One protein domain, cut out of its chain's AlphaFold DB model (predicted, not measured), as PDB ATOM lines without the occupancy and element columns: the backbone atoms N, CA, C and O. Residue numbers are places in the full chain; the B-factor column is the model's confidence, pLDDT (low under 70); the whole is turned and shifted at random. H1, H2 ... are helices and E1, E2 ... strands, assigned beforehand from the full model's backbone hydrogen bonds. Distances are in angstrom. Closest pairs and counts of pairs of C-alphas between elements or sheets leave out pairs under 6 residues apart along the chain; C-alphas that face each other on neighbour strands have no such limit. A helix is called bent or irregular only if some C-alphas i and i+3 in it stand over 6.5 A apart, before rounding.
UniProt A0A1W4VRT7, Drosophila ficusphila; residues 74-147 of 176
ATOM      1  N   GLU A  74      20.127  -3.793   0.908       92.50
ATOM      2  CA  GLU A  74      19.458  -2.548   1.291       92.50
ATOM      3  C   GLU A  74      17.998  -2.817   1.639       92.50
ATOM      4  O   GLU A  74      17.581  -2.524   2.762       92.50
ATOM      5  N   LYS A  75      17.247  -3.446   0.727       89.94
ATOM      6  CA  LYS A  75      15.846  -3.808   0.961       89.94
ATOM      7  C   LYS A  75      15.687  -4.757   2.148       89.94
ATOM      8  O   LYS A  75      14.753  -4.589   2.932       89.94
ATOM      9  N   ALA A  76      16.603  -5.713   2.316       90.62
ATOM     10  CA  ALA A  76      16.609  -6.609   3.472       90.62
ATOM     11  C   ALA A  76      16.703  -5.820   4.788       90.62
ATOM     12  O   ALA A  76      15.846  -5.959   5.657       90.62
ATOM     13  N   ARG A  77      17.659  -4.888   4.886       93.06
ATOM     14  CA  ARG A  77      17.808  -4.017   6.060       93.06
ATOM     15  C   ARG A  77      16.572  -3.147   6.307       93.06
ATOM     16  O   ARG A  77      16.225  -2.881   7.454       93.06
ATOM     17  N   GLU A  78      15.906  -2.667   5.259       91.44
ATOM     18  CA  GLU A  78      14.663  -1.900   5.409       91.44
ATOM     19  C   GLU A  78      13.514  -2.722   5.992       91.44
ATOM     20  O   GLU A  78      12.752  -2.206   6.819       91.44
ATOM     21  N   MET A  79      13.402  -3.983   5.570       89.62
ATOM     22  CA  MET A  79      12.436  -4.931   6.115       89.62
ATOM     23  C   MET A  79      12.758  -5.261   7.574       89.62
ATOM     24  O   MET A  79      11.866  -5.173   8.414       89.62
ATOM     25  N   ASP A  80      14.027  -5.525   7.890       91.12
ATOM     26  CA  ASP A  80      14.487  -5.814   9.254       91.12
ATOM     27  C   ASP A  80      14.263  -4.632  10.208       91.12
ATOM     28  O   ASP A  80      13.931  -4.807  11.378       91.12
ATOM     29  N   HIS A  81      14.389  -3.400   9.705       91.88
ATOM     30  CA  HIS A  81      14.072  -2.187  10.463       91.88
ATOM     31  C   HIS A  81      12.558  -1.956  10.637       91.88
ATOM     32  O   HIS A  81      12.158  -0.999  11.303       91.88
ATOM     33  N   GLY A  82      11.702  -2.784  10.029       90.19
ATOM     34  CA  GLY A  82      10.250  -2.694  10.156       90.19
ATOM     35  C   GLY A  82       9.636  -1.466   9.480       90.19
ATOM     36  O   GLY A  82       8.563  -1.032   9.891       90.19
ATOM     37  N   LYS A  83      10.272  -0.887   8.446       90.81
ATOM     38  CA  LYS A  83       9.769   0.327   7.755       90.81
ATOM     39  C   LYS A  83       8.392   0.149   7.096       90.81
ATOM     40  O   LYS A  83       7.690   1.131   6.849       90.81
ATOM     41  N   GLN A  84       8.036  -1.090   6.763       91.19
ATOM     42  CA  GLN A  84       6.739  -1.440   6.181       91.19
ATOM     43  C   GLN A  84       5.641  -1.591   7.238       91.19
ATOM     44  O   GLN A  84       4.472  -1.679   6.883       91.19
ATOM     45  N   LEU A  85       6.001  -1.597   8.521       94.12
ATOM     46  CA  LEU A  85       5.048  -1.758   9.602       94.12
ATOM     47  C   LEU A  85       4.505  -0.399  10.049       94.12
ATOM     48  O   LEU A  85       5.263   0.552  10.255       94.12
ATOM     49  N   ILE A  86       3.192  -0.324  10.239       93.81
ATOM     50  CA  ILE A  86       2.483   0.857  10.740       93.81
ATOM     51  C   ILE A  86       1.850   0.553  12.108       93.81
ATOM     52  O   ILE A  86       1.450  -0.591  12.336       93.81
ATOM     53  N   PRO A  87       1.762   1.531  13.033       94.69
ATOM     54  CA  PRO A  87       0.976   1.387  14.261       94.69
ATOM     55  C   PRO A  87      -0.486   1.056  13.948       94.69
ATOM     56  O   PRO A  87      -1.059   1.630  13.020       94.69
ATOM     57  N   TRP A  88      -1.096   0.168  14.731       92.88
ATOM     58  CA  TRP A  88      -2.498  -0.216  14.574       92.88
ATOM     59  C   TRP A  88      -3.330   0.283  15.756       92.88
ATOM     60  O   TRP A  88      -2.900   0.203  16.903       92.88
ATOM     61  N   MET A  89      -4.517   0.831  15.476       89.44
ATOM     62  CA  MET A  89      -5.467   1.331  16.487       89.44
ATOM     63  C   MET A  89      -4.881   2.353  17.484       89.44
ATOM     64  O   MET A  89      -5.332   2.453  18.620       89.44
ATOM     65  N   GLY A  90      -3.866   3.120  17.077       87.56
ATOM     66  CA  GLY A  90      -3.206   4.106  17.943       87.56
ATOM     67  C   GLY A  90      -2.170   3.526  18.917       87.56
ATOM     68  O   GLY A  90      -1.535   4.299  19.633       87.56
ATOM     69  N   ASP A  91      -1.940   2.209  18.915       90.25
ATOM     70  CA  ASP A  91      -0.883   1.570  19.702       90.25
ATOM     71  C   ASP A  91       0.407   1.430  18.876       90.25
ATOM     72  O   ASP A  91       0.451   0.806  17.816       90.25
ATOM     73  N   VAL A  92       1.494   2.022  19.373       91.69
ATOM     74  CA  VAL A  92       2.821   1.994  18.733       91.69
ATOM     75  C   VAL A  92       3.557   0.667  18.912       91.69
ATOM     76  O   VAL A  92       4.482   0.378  18.143       91.69
ATOM     77  N   ASN A  93       3.169  -0.130  19.911       93.69
ATOM     78  CA  ASN A  93       3.756  -1.442  20.183       93.69
ATOM     79  C   ASN A  93       3.123  -2.526  19.308       93.69
ATOM     80  O   ASN A  93       3.791  -3.497  18.947       93.69
ATOM     81  N   LEU A  94       1.859  -2.339  18.928       91.88
ATOM     82  CA  LEU A  94       1.131  -3.229  18.042       91.88
ATOM     83  C   LEU A  94       1.214  -2.721  16.602       91.88
ATOM     84  O   LEU A  94       0.458  -1.847  16.179       91.88
ATOM     85  N   LYS A  95       2.150  -3.278  15.831       94.00
ATOM     86  CA  LYS A  95       2.338  -2.906  14.426       94.00
ATOM     87  C   LYS A  95       1.818  -3.978  13.477       94.00
ATOM     88  O   LYS A  95       1.977  -5.171  13.729       94.00
ATOM     89  N   ILE A  96       1.249  -3.540  12.362       94.56
ATOM     90  CA  ILE A  96       0.772  -4.392  11.266       94.56
ATOM     91  C   ILE A  96       1.475  -4.015   9.964       94.56
ATOM     92  O   ILE A  96       2.045  -2.927   9.864       94.56
ATOM     93  N   ASP A  97       1.451  -4.904   8.972       94.62
ATOM     94  CA  ASP A  97       1.944  -4.566   7.636       94.62
ATOM     95  C   ASP A  97       1.110  -3.429   7.023       94.62
ATOM     96  O   ASP A  97      -0.103  -3.358   7.221       94.62
ATOM     97  N   ARG A  98       1.754  -2.536   6.266       92.56
ATOM     98  CA  ARG A  98       1.099  -1.412   5.578       92.56
ATOM     99  C   ARG A  98      -0.049  -1.852   4.664       92.56
ATOM    100  O   ARG A  98      -0.973  -1.071   4.453       92.56
ATOM    101  N   TYR A  99       0.021  -3.058   4.112       92.50
ATOM    102  CA  TYR A  99      -0.984  -3.626   3.215       92.50
ATOM    103  C   TYR A  99      -1.849  -4.696   3.894       92.50
ATOM    104  O   TYR A  99      -2.599  -5.404   3.221       92.50
ATOM    105  N   ASP A 100      -1.763  -4.823   5.220       93.69
ATOM    106  CA  ASP A 100      -2.649  -5.682   5.999       93.69
ATOM    107  C   ASP A 100      -4.083  -5.131   5.959       93.69
ATOM    108  O   ASP A 100      -4.334  -3.964   6.274       93.69
ATOM    109  N   VAL A 101      -5.046  -5.983   5.593       92.81
ATOM    110  CA  VAL A 101      -6.467  -5.613   5.446       92.81
ATOM    111  C   VAL A 101      -7.064  -5.108   6.762       92.81
ATOM    112  O   VAL A 101      -7.989  -4.297   6.739       92.81
ATOM    113  N   ARG A 102      -6.507  -5.498   7.917       90.25
ATOM    114  CA  ARG A 102      -6.923  -4.965   9.225       90.25
ATOM    115  C   ARG A 102      -6.765  -3.450   9.324       90.25
ATOM    116  O   ARG A 102      -7.527  -2.820  10.046       90.25
ATOM    117  N   GLY A 103      -5.831  -2.861   8.574       89.19
ATOM    118  CA  GLY A 103      -5.645  -1.412   8.503       89.19
ATOM    119  C   GLY A 103      -6.828  -0.655   7.885       89.19
ATOM    120  O   GLY A 103      -6.908   0.558   8.042       89.19
ATOM    121  N   ALA A 104      -7.758  -1.347   7.215       88.56
ATOM    122  CA  ALA A 104      -8.994  -0.756   6.705       88.56
ATOM    123  C   ALA A 104     -10.111  -0.660   7.764       88.56
ATOM    124  O   ALA A 104     -11.112   0.017   7.532       88.56
ATOM    125  N   LEU A 105      -9.960  -1.328   8.914       86.88
ATOM    126  CA  LEU A 105     -10.889  -1.225  10.038       86.88
ATOM    127  C   LEU A 105     -10.455  -0.074  10.949       86.88
ATOM    128  O   LEU A 105      -9.443  -0.164  11.640       86.88
ATOM    129  N   CYS A 106     -11.234   1.007  10.945       82.12
ATOM    130  CA  CYS A 106     -10.999   2.171  11.805       82.12
ATOM    131  C   CYS A 106     -11.537   1.981  13.231       82.12
ATOM    132  O   CYS A 106     -11.109   2.687  14.141       82.12
ATOM    133  N   ASP A 107     -12.493   1.069  13.411       84.75
ATOM    134  CA  ASP A 107     -13.173   0.825  14.675       84.75
ATOM    135  C   ASP A 107     -13.489  -0.668  14.831       84.75
ATOM    136  O   ASP A 107     -13.964  -1.319  13.897       84.75
ATOM    137  N   LEU A 108     -13.194  -1.203  16.014       85.56
ATOM    138  CA  LEU A 108     -13.456  -2.589  16.395       85.56
ATOM    139  C   LEU A 108     -14.724  -2.725  17.242       85.56
ATOM    140  O   LEU A 108     -15.202  -3.848  17.387       85.56
ATOM    141  N   THR A 109     -15.294  -1.626  17.755       83.94
ATOM    142  CA  THR A 109     -16.480  -1.659  18.627       83.94
ATOM    143  C   THR A 109     -17.659  -2.457  18.055       83.94
ATOM    144  O   THR A 109     -18.280  -3.188  18.826       83.94
ATOM    145  N   PRO A 110     -17.956  -2.459  16.735       82.75
ATOM    146  CA  PRO A 110     -19.075  -3.245  16.201       82.75
ATOM    147  C   PRO A 110     -18.834  -4.760  16.226       82.75
ATOM    148  O   PRO A 110     -19.756  -5.547  16.017       82.75
ATOM    149  N   HIS A 111     -17.579  -5.168  16.399       82.69
ATOM    150  CA  HIS A 111     -17.135  -6.559  16.396       82.69
ATOM    151  C   HIS A 111     -16.628  -7.005  17.765       82.69
ATOM    152  O   HIS A 111     -16.230  -8.160  17.922       82.69
ATOM    153  N   GLU A 112     -16.626  -6.104  18.745       83.25
ATOM    154  CA  GLU A 112     -16.333  -6.455  20.117       83.25
ATOM    155  C   GLU A 112     -17.451  -7.358  20.638       83.25
ATOM    156  O   GLU A 112     -18.626  -7.217  20.277       83.25
ATOM    157  N   ALA A 113     -17.076  -8.345  21.451       79.75
ATOM    158  CA  ALA A 113     -18.082  -9.161  22.095       79.75
ATOM    159  C   ALA A 113     -18.983  -8.236  22.927       79.75
ATOM    160  O   ALA A 113     -18.469  -7.303  23.556       79.75
ATOM    161  N   PRO A 114     -20.302  -8.497  22.975       73.44
ATOM    162  CA  PRO A 114     -21.144  -7.840  23.951       73.44
ATOM    163  C   PRO A 114     -20.476  -7.958  25.321       73.44
ATOM    164  O   PRO A 114     -19.806  -8.972  25.586       73.44
ATOM    165  N   PRO A 115     -20.628  -6.950  26.189       71.56
ATOM    166  CA  PRO A 115     -20.224  -7.093  27.575       71.56
ATOM    167  C   PRO A 115     -20.663  -8.485  28.104       71.56
ATOM    168  O   PRO A 115     -21.706  -8.995  27.702       71.56
ATOM    169  N   GLY A 116     -19.813  -9.173  28.878       69.19
ATOM    170  CA  GLY A 116     -20.062 -10.550  29.364       69.19
ATOM    171  C   GLY A 116     -19.765 -11.679  28.382       69.19
ATOM    172  O   GLY A 116     -19.904 -12.860  28.717       69.19
ATOM    173  N   GLY A 117     -19.317 -11.341  27.175       73.06
ATOM    174  CA  GLY A 117     -18.973 -12.304  26.142       73.06
ATOM    175  C   GLY A 117     -20.185 -13.065  25.599       73.06
ATOM    176  O   GLY A 117     -21.340 -12.787  25.909       73.06
ATOM    177  N   TYR A 118     -19.921 -14.090  24.789       68.38
ATOM    178  CA  TYR A 118     -20.979 -14.929  24.210       68.38
ATOM    179  C   TYR A 118     -21.637 -15.887  25.220       68.38
ATOM    180  O   TYR A 118     -22.606 -16.555  24.867       68.38
ATOM    181  N   GLY A 119     -21.105 -15.973  26.447       71.00
ATOM    182  CA  GLY A 119     -21.618 -16.834  27.515       71.00
ATOM    183  C   GLY A 119     -22.726 -16.189  28.352       71.00
ATOM    184  O   GLY A 119     -23.680 -16.871  28.701       71.00
ATOM    185  N   ASN A 120     -22.642 -14.879  28.615       70.00
ATOM    186  CA  ASN A 120     -23.602 -14.143  29.449       70.00
ATOM    187  C   ASN A 120     -24.445 -13.159  28.627       70.00
ATOM    188  O   ASN A 120     -24.577 -11.984  28.968       70.00
ATOM    189  N   ARG A 121     -25.067 -13.650  27.545       70.44
ATOM    190  CA  ARG A 121     -25.932 -12.838  26.667       70.44
ATOM    191  C   ARG A 121     -27.039 -12.095  27.437       70.44
ATOM    192  O   ARG A 121     -27.402 -10.990  27.052       70.44
ATOM    193  N   LEU A 122     -27.556 -12.684  28.517       77.75
ATOM    194  CA  LEU A 122     -28.661 -12.120  29.297       77.75
ATOM    195  C   LEU A 122     -28.250 -10.969  30.232       77.75
ATOM    196  O   LEU A 122     -29.081 -10.107  30.497       77.75
ATOM    197  N   GLU A 123     -27.008 -10.925  30.732       76.31
ATOM    198  CA  GLU A 123     -26.609  -9.999  31.817       76.31
ATOM    199  C   GLU A 123     -26.711  -8.512  31.441       76.31
ATOM    200  O   GLU A 123     -26.821  -7.664  32.325       76.31
ATOM    201  N   TYR A 124     -26.716  -8.191  30.146       73.62
ATOM    202  CA  TYR A 124     -26.683  -6.814  29.630       73.62
ATOM    203  C   TYR A 124     -28.004  -6.352  29.038       73.62
ATOM    204  O   TYR A 124     -28.130  -5.204  28.616       73.62
ATOM    205  N   LEU A 125     -28.985  -7.246  29.025       81.25
ATOM    206  CA  LEU A 125     -30.336  -6.963  28.588       81.25
ATOM    207  C   LEU A 125     -31.152  -6.457  29.778       81.25
ATOM    208  O   LEU A 125     -30.995  -6.924  30.909       81.25
ATOM    209  N   SER A 126     -32.052  -5.512  29.528       87.88
ATOM    210  CA  SER A 126     -33.057  -5.109  30.511       87.88
ATOM    211  C   SER A 126     -33.964  -6.289  30.885       87.88
ATOM    212  O   SER A 126     -34.102  -7.251  30.134       87.88
ATOM    213  N   ALA A 127     -34.652  -6.225  32.028       89.94
ATOM    214  CA  ALA A 127     -35.563  -7.299  32.448       89.94
ATOM    215  C   ALA A 127     -36.701  -7.577  31.439       89.94
ATOM    216  O   ALA A 127     -37.290  -8.658  31.435       89.94
ATOM    217  N   GLU A 128     -37.045  -6.597  30.601       92.06
ATOM    218  CA  GLU A 128     -37.979  -6.785  29.491       92.06
ATOM    219  C   GLU A 128     -37.332  -7.574  28.347       92.06
ATOM    220  O   GLU A 128     -37.876  -8.591  27.923       92.06
ATOM    221  N   GLU A 129     -36.136  -7.177  27.917       90.19
ATOM    222  CA  GLU A 129     -35.386  -7.854  26.855       90.19
ATOM    223  C   GLU A 129     -34.950  -9.272  27.248       90.19
ATOM    224  O   GLU A 129     -35.017 -10.182  26.429       90.19
ATOM    225  N   GLN A 130     -34.579  -9.505  28.511       90.75
ATOM    226  CA  GLN A 130     -34.262 -10.846  29.016       90.75
ATOM    227  C   GLN A 130     -35.466 -11.784  28.922       90.75
ATOM    228  O   GLN A 130     -35.304 -12.955  28.584       90.75
ATOM    229  N   ARG A 131     -36.674 -11.283  29.219       92.56
ATOM    230  CA  ARG A 131     -37.906 -12.066  29.063       92.56
ATOM    231  C   ARG A 131     -38.190 -12.360  27.596       92.56
ATOM    232  O   ARG A 131     -38.590 -13.476  27.289       92.56
ATOM    233  N   ALA A 132     -37.961 -11.395  26.707       92.69
ATOM    234  CA  ALA A 132     -38.122 -11.606  25.273       92.69
ATOM    235  C   ALA A 132     -37.135 -12.658  24.728       92.69
ATOM    236  O   ALA A 132     -37.552 -13.561  24.010       92.69
ATOM    237  N   GLU A 133     -35.854 -12.590  25.107       88.69
ATOM    238  CA  GLU A 133     -34.832 -13.561  24.680       88.69
ATOM    239  C   GLU A 133     -35.130 -14.970  25.216       88.69
ATOM    240  O   GLU A 133     -35.033 -15.937  24.465       88.69
ATOM    241  N   GLN A 134     -35.562 -15.094  26.480       91.38
ATOM    242  CA  GLN A 134     -35.976 -16.380  27.061       91.38
ATOM    243  C   GLN A 134     -37.146 -17.000  26.294       91.38
ATOM    244  O   GLN A 134     -37.102 -18.182  25.967       91.38
ATOM    245  N   LEU A 135     -38.156 -16.199  25.946       93.75
ATOM    246  CA  LEU A 135     -39.310 -16.678  25.187       93.75
ATOM    247  C   LEU A 135     -38.894 -17.156  23.786       93.75
ATOM    248  O   LEU A 135     -39.310 -18.217  23.334       93.75
ATOM    249  N   CYS A 136     -38.002 -16.422  23.118       92.88
ATOM    250  CA  CYS A 136     -37.414 -16.853  21.848       92.88
ATOM    251  C   CYS A 136     -36.614 -18.158  21.984       92.88
ATOM    252  O   CYS A 136     -36.622 -18.988  21.075       92.88
ATOM    253  N   GLU A 137     -35.899 -18.341  23.093       90.69
ATOM    254  CA  GLU A 137     -35.121 -19.547  23.357       90.69
ATOM    255  C   GLU A 137     -36.014 -20.767  23.614       90.69
ATOM    256  O   GLU A 137     -35.746 -21.839  23.065       90.69
ATOM    257  N   GLU A 138     -37.111 -20.595  24.353       91.00
ATOM    258  CA  GLU A 138     -38.147 -21.616  24.533       91.00
ATOM    259  C   GLU A 138     -38.734 -22.055  23.184       91.00
ATOM    260  O   GLU A 138     -38.734 -23.247  22.879       91.00
ATOM    261  N   GLU A 139     -39.131 -21.107  22.330       89.50
ATOM    262  CA  GLU A 139     -39.649 -21.399  20.987       89.50
ATOM    263  C   GLU A 139     -38.603 -22.101  20.104       89.50
ATOM    264  O   GLU A 139     -38.906 -23.067  19.399       89.50
ATOM    265  N   ARG A 140     -37.335 -21.671  20.179       90.00
ATOM    266  CA  ARG A 140     -36.216 -22.261  19.424       90.00
ATOM    267  C   ARG A 140     -35.981 -23.732  19.766       90.00
ATOM    268  O   ARG A 140     -35.561 -24.493  18.893       90.00
ATOM    269  N   TYR A 141     -36.231 -24.131  21.013       89.25
ATOM    270  CA  TYR A 141     -36.039 -25.504  21.488       89.25
ATOM    271  C   TYR A 141     -37.343 -26.289  21.680       89.25
ATOM    272  O   TYR A 141     -37.283 -27.462  22.056       89.25
ATOM    273  N   LEU A 142     -38.504 -25.703  21.375       89.62
ATOM    274  CA  LEU A 142     -39.817 -26.312  21.600       89.62
ATOM    275  C   LEU A 142     -39.937 -27.698  20.950       89.62
ATOM    276  O   LEU A 142     -40.386 -28.654  21.582       89.62
ATOM    277  N   PHE A 143     -39.448 -27.833  19.715       85.06
ATOM    278  CA  PHE A 143     -39.506 -29.085  18.953       85.06
ATOM    279  C   PHE A 143     -38.631 -30.210  19.535       85.06
ATOM    280  O   PHE A 143     -38.892 -31.384  19.291       85.06
ATOM    281  N   LEU A 144     -37.596 -29.880  20.318       84.50
ATOM    282  CA  LEU A 144     -36.718 -30.888  20.919       84.50
ATOM    283  C   LEU A 144     -37.429 -31.667  22.036       84.50
ATOM    284  O   LEU A 144     -37.153 -32.849  22.232       84.50
ATOM    285  N   TYR A 145     -38.337 -31.005  22.757       82.62
ATOM    286  CA  TYR A 145     -39.067 -31.590  23.884       82.62
ATOM    287  C   TYR A 145     -40.508 -31.963  23.538       82.62
ATOM    288  O   TYR A 145     -41.096 -32.804  24.214       82.62
ATOM    289  N   ASN A 146     -41.074 -31.355  22.495       80.69
ATOM    290  CA  ASN A 146     -42.444 -31.586  22.074       80.69
ATOM    291  C   ASN A 146     -42.474 -32.182  20.661       80.69
ATOM    292  O   ASN A 146     -42.531 -31.468  19.660       80.69
ATOM    293  N   ASN A 147     -42.414 -33.514  20.585       82.31
ATOM    294  CA  ASN A 147     -42.504 -34.234  19.321       82.31
ATOM    295  C   ASN A 147     -43.973 -34.392  18.901       82.31
ATOM    296  O   ASN A 147     -44.632 -35.391  19.205       82.31
TER     297      ASN A 147
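AT A GLANCE: This is residues 74 to 147 of the 176 residues of a protein of Drosophila ficusphila (UniProt A0A1W4VRT7). This is a stretched-out chain with no common core: a small hairpin of two strands, E1 and E2, with the short helix H2 next to it, is joined by a long stretch without named elements, residues 105 to 126, to a long helix, H3, set crosswise at the far end. At the opposite end residues 74 to 81, of which 74 to 80 belong to H1, stick out beyond the hairpin. The printed part has 74 residues, with three named helices and two named strands in the order H1, E1, E2, H2, H3; the two-stranded sheet is antiparallel and the class is mixed, helices and strands. The whole is extended, with a radius of gyration of the C-alphas of 22.6 A, and its C-alphas span 71 by 29 by 17 A, a rod.

IN THESE COORDINATES: H1 is residues 74 to 80, beginning at C-alpha 74 at (19.458, -2.548, 1.291). E1 is residues 85 to 88, and E2 is residues 91 to 97, 13.8 A from first to last C-alpha. H2 is residues 101 to 104. H3 is residues 127 to 145, 26.0 A long, from C-alpha 127 at (-35.563, -7.299, 32.448) to C-alpha 145 at (-39.067, -31.590, 23.884). H3 has a kink of 33 degrees near residue 139 and is irregular: C-alphas 140 and 143 are 7.6 A apart.

HOW THE PARTS SIT: E1 and E2 form a hairpin of antiparallel neighbour strands, with 128 degrees between their directions. C-alphas 87 and 95 face each other at 4.5 A. N 86 and O 96 are within hydrogen-bond range at 2.9 A, as are N 88 and O 94 at 2.9 A. The closest C-alphas of E1 and H2 are those of Trp 88 and Gly 103, 6.9 A apart. The closest of E2 and H2 are those of Ile 96 and Gly 103, 7.6 A apart. H1 is apart from E2, H2 and H3. H3 is also apart from E1, E2 and H2. In H1 every O i to N i+4 pair is within hydrogen-bond range, in H3 12 of 15 are, and H2 is too short for such a pair.

THE WHOLE: The C-alphas of Glu 74 and Asn 147, the two farthest apart, are 71.9 A from each other. The printed part has no cut. The links from H1 to E1, E1 to E2 and E2 to H2 are tight; the link from H2 to H3, 22 residues, is long. Residues 74 to 81 stand free, and so do residues 135 to 147, of which 135 to 145 belong to H3. The mean pLDDT of the printed part is 86.9, and residues 116 and 118 are under 70.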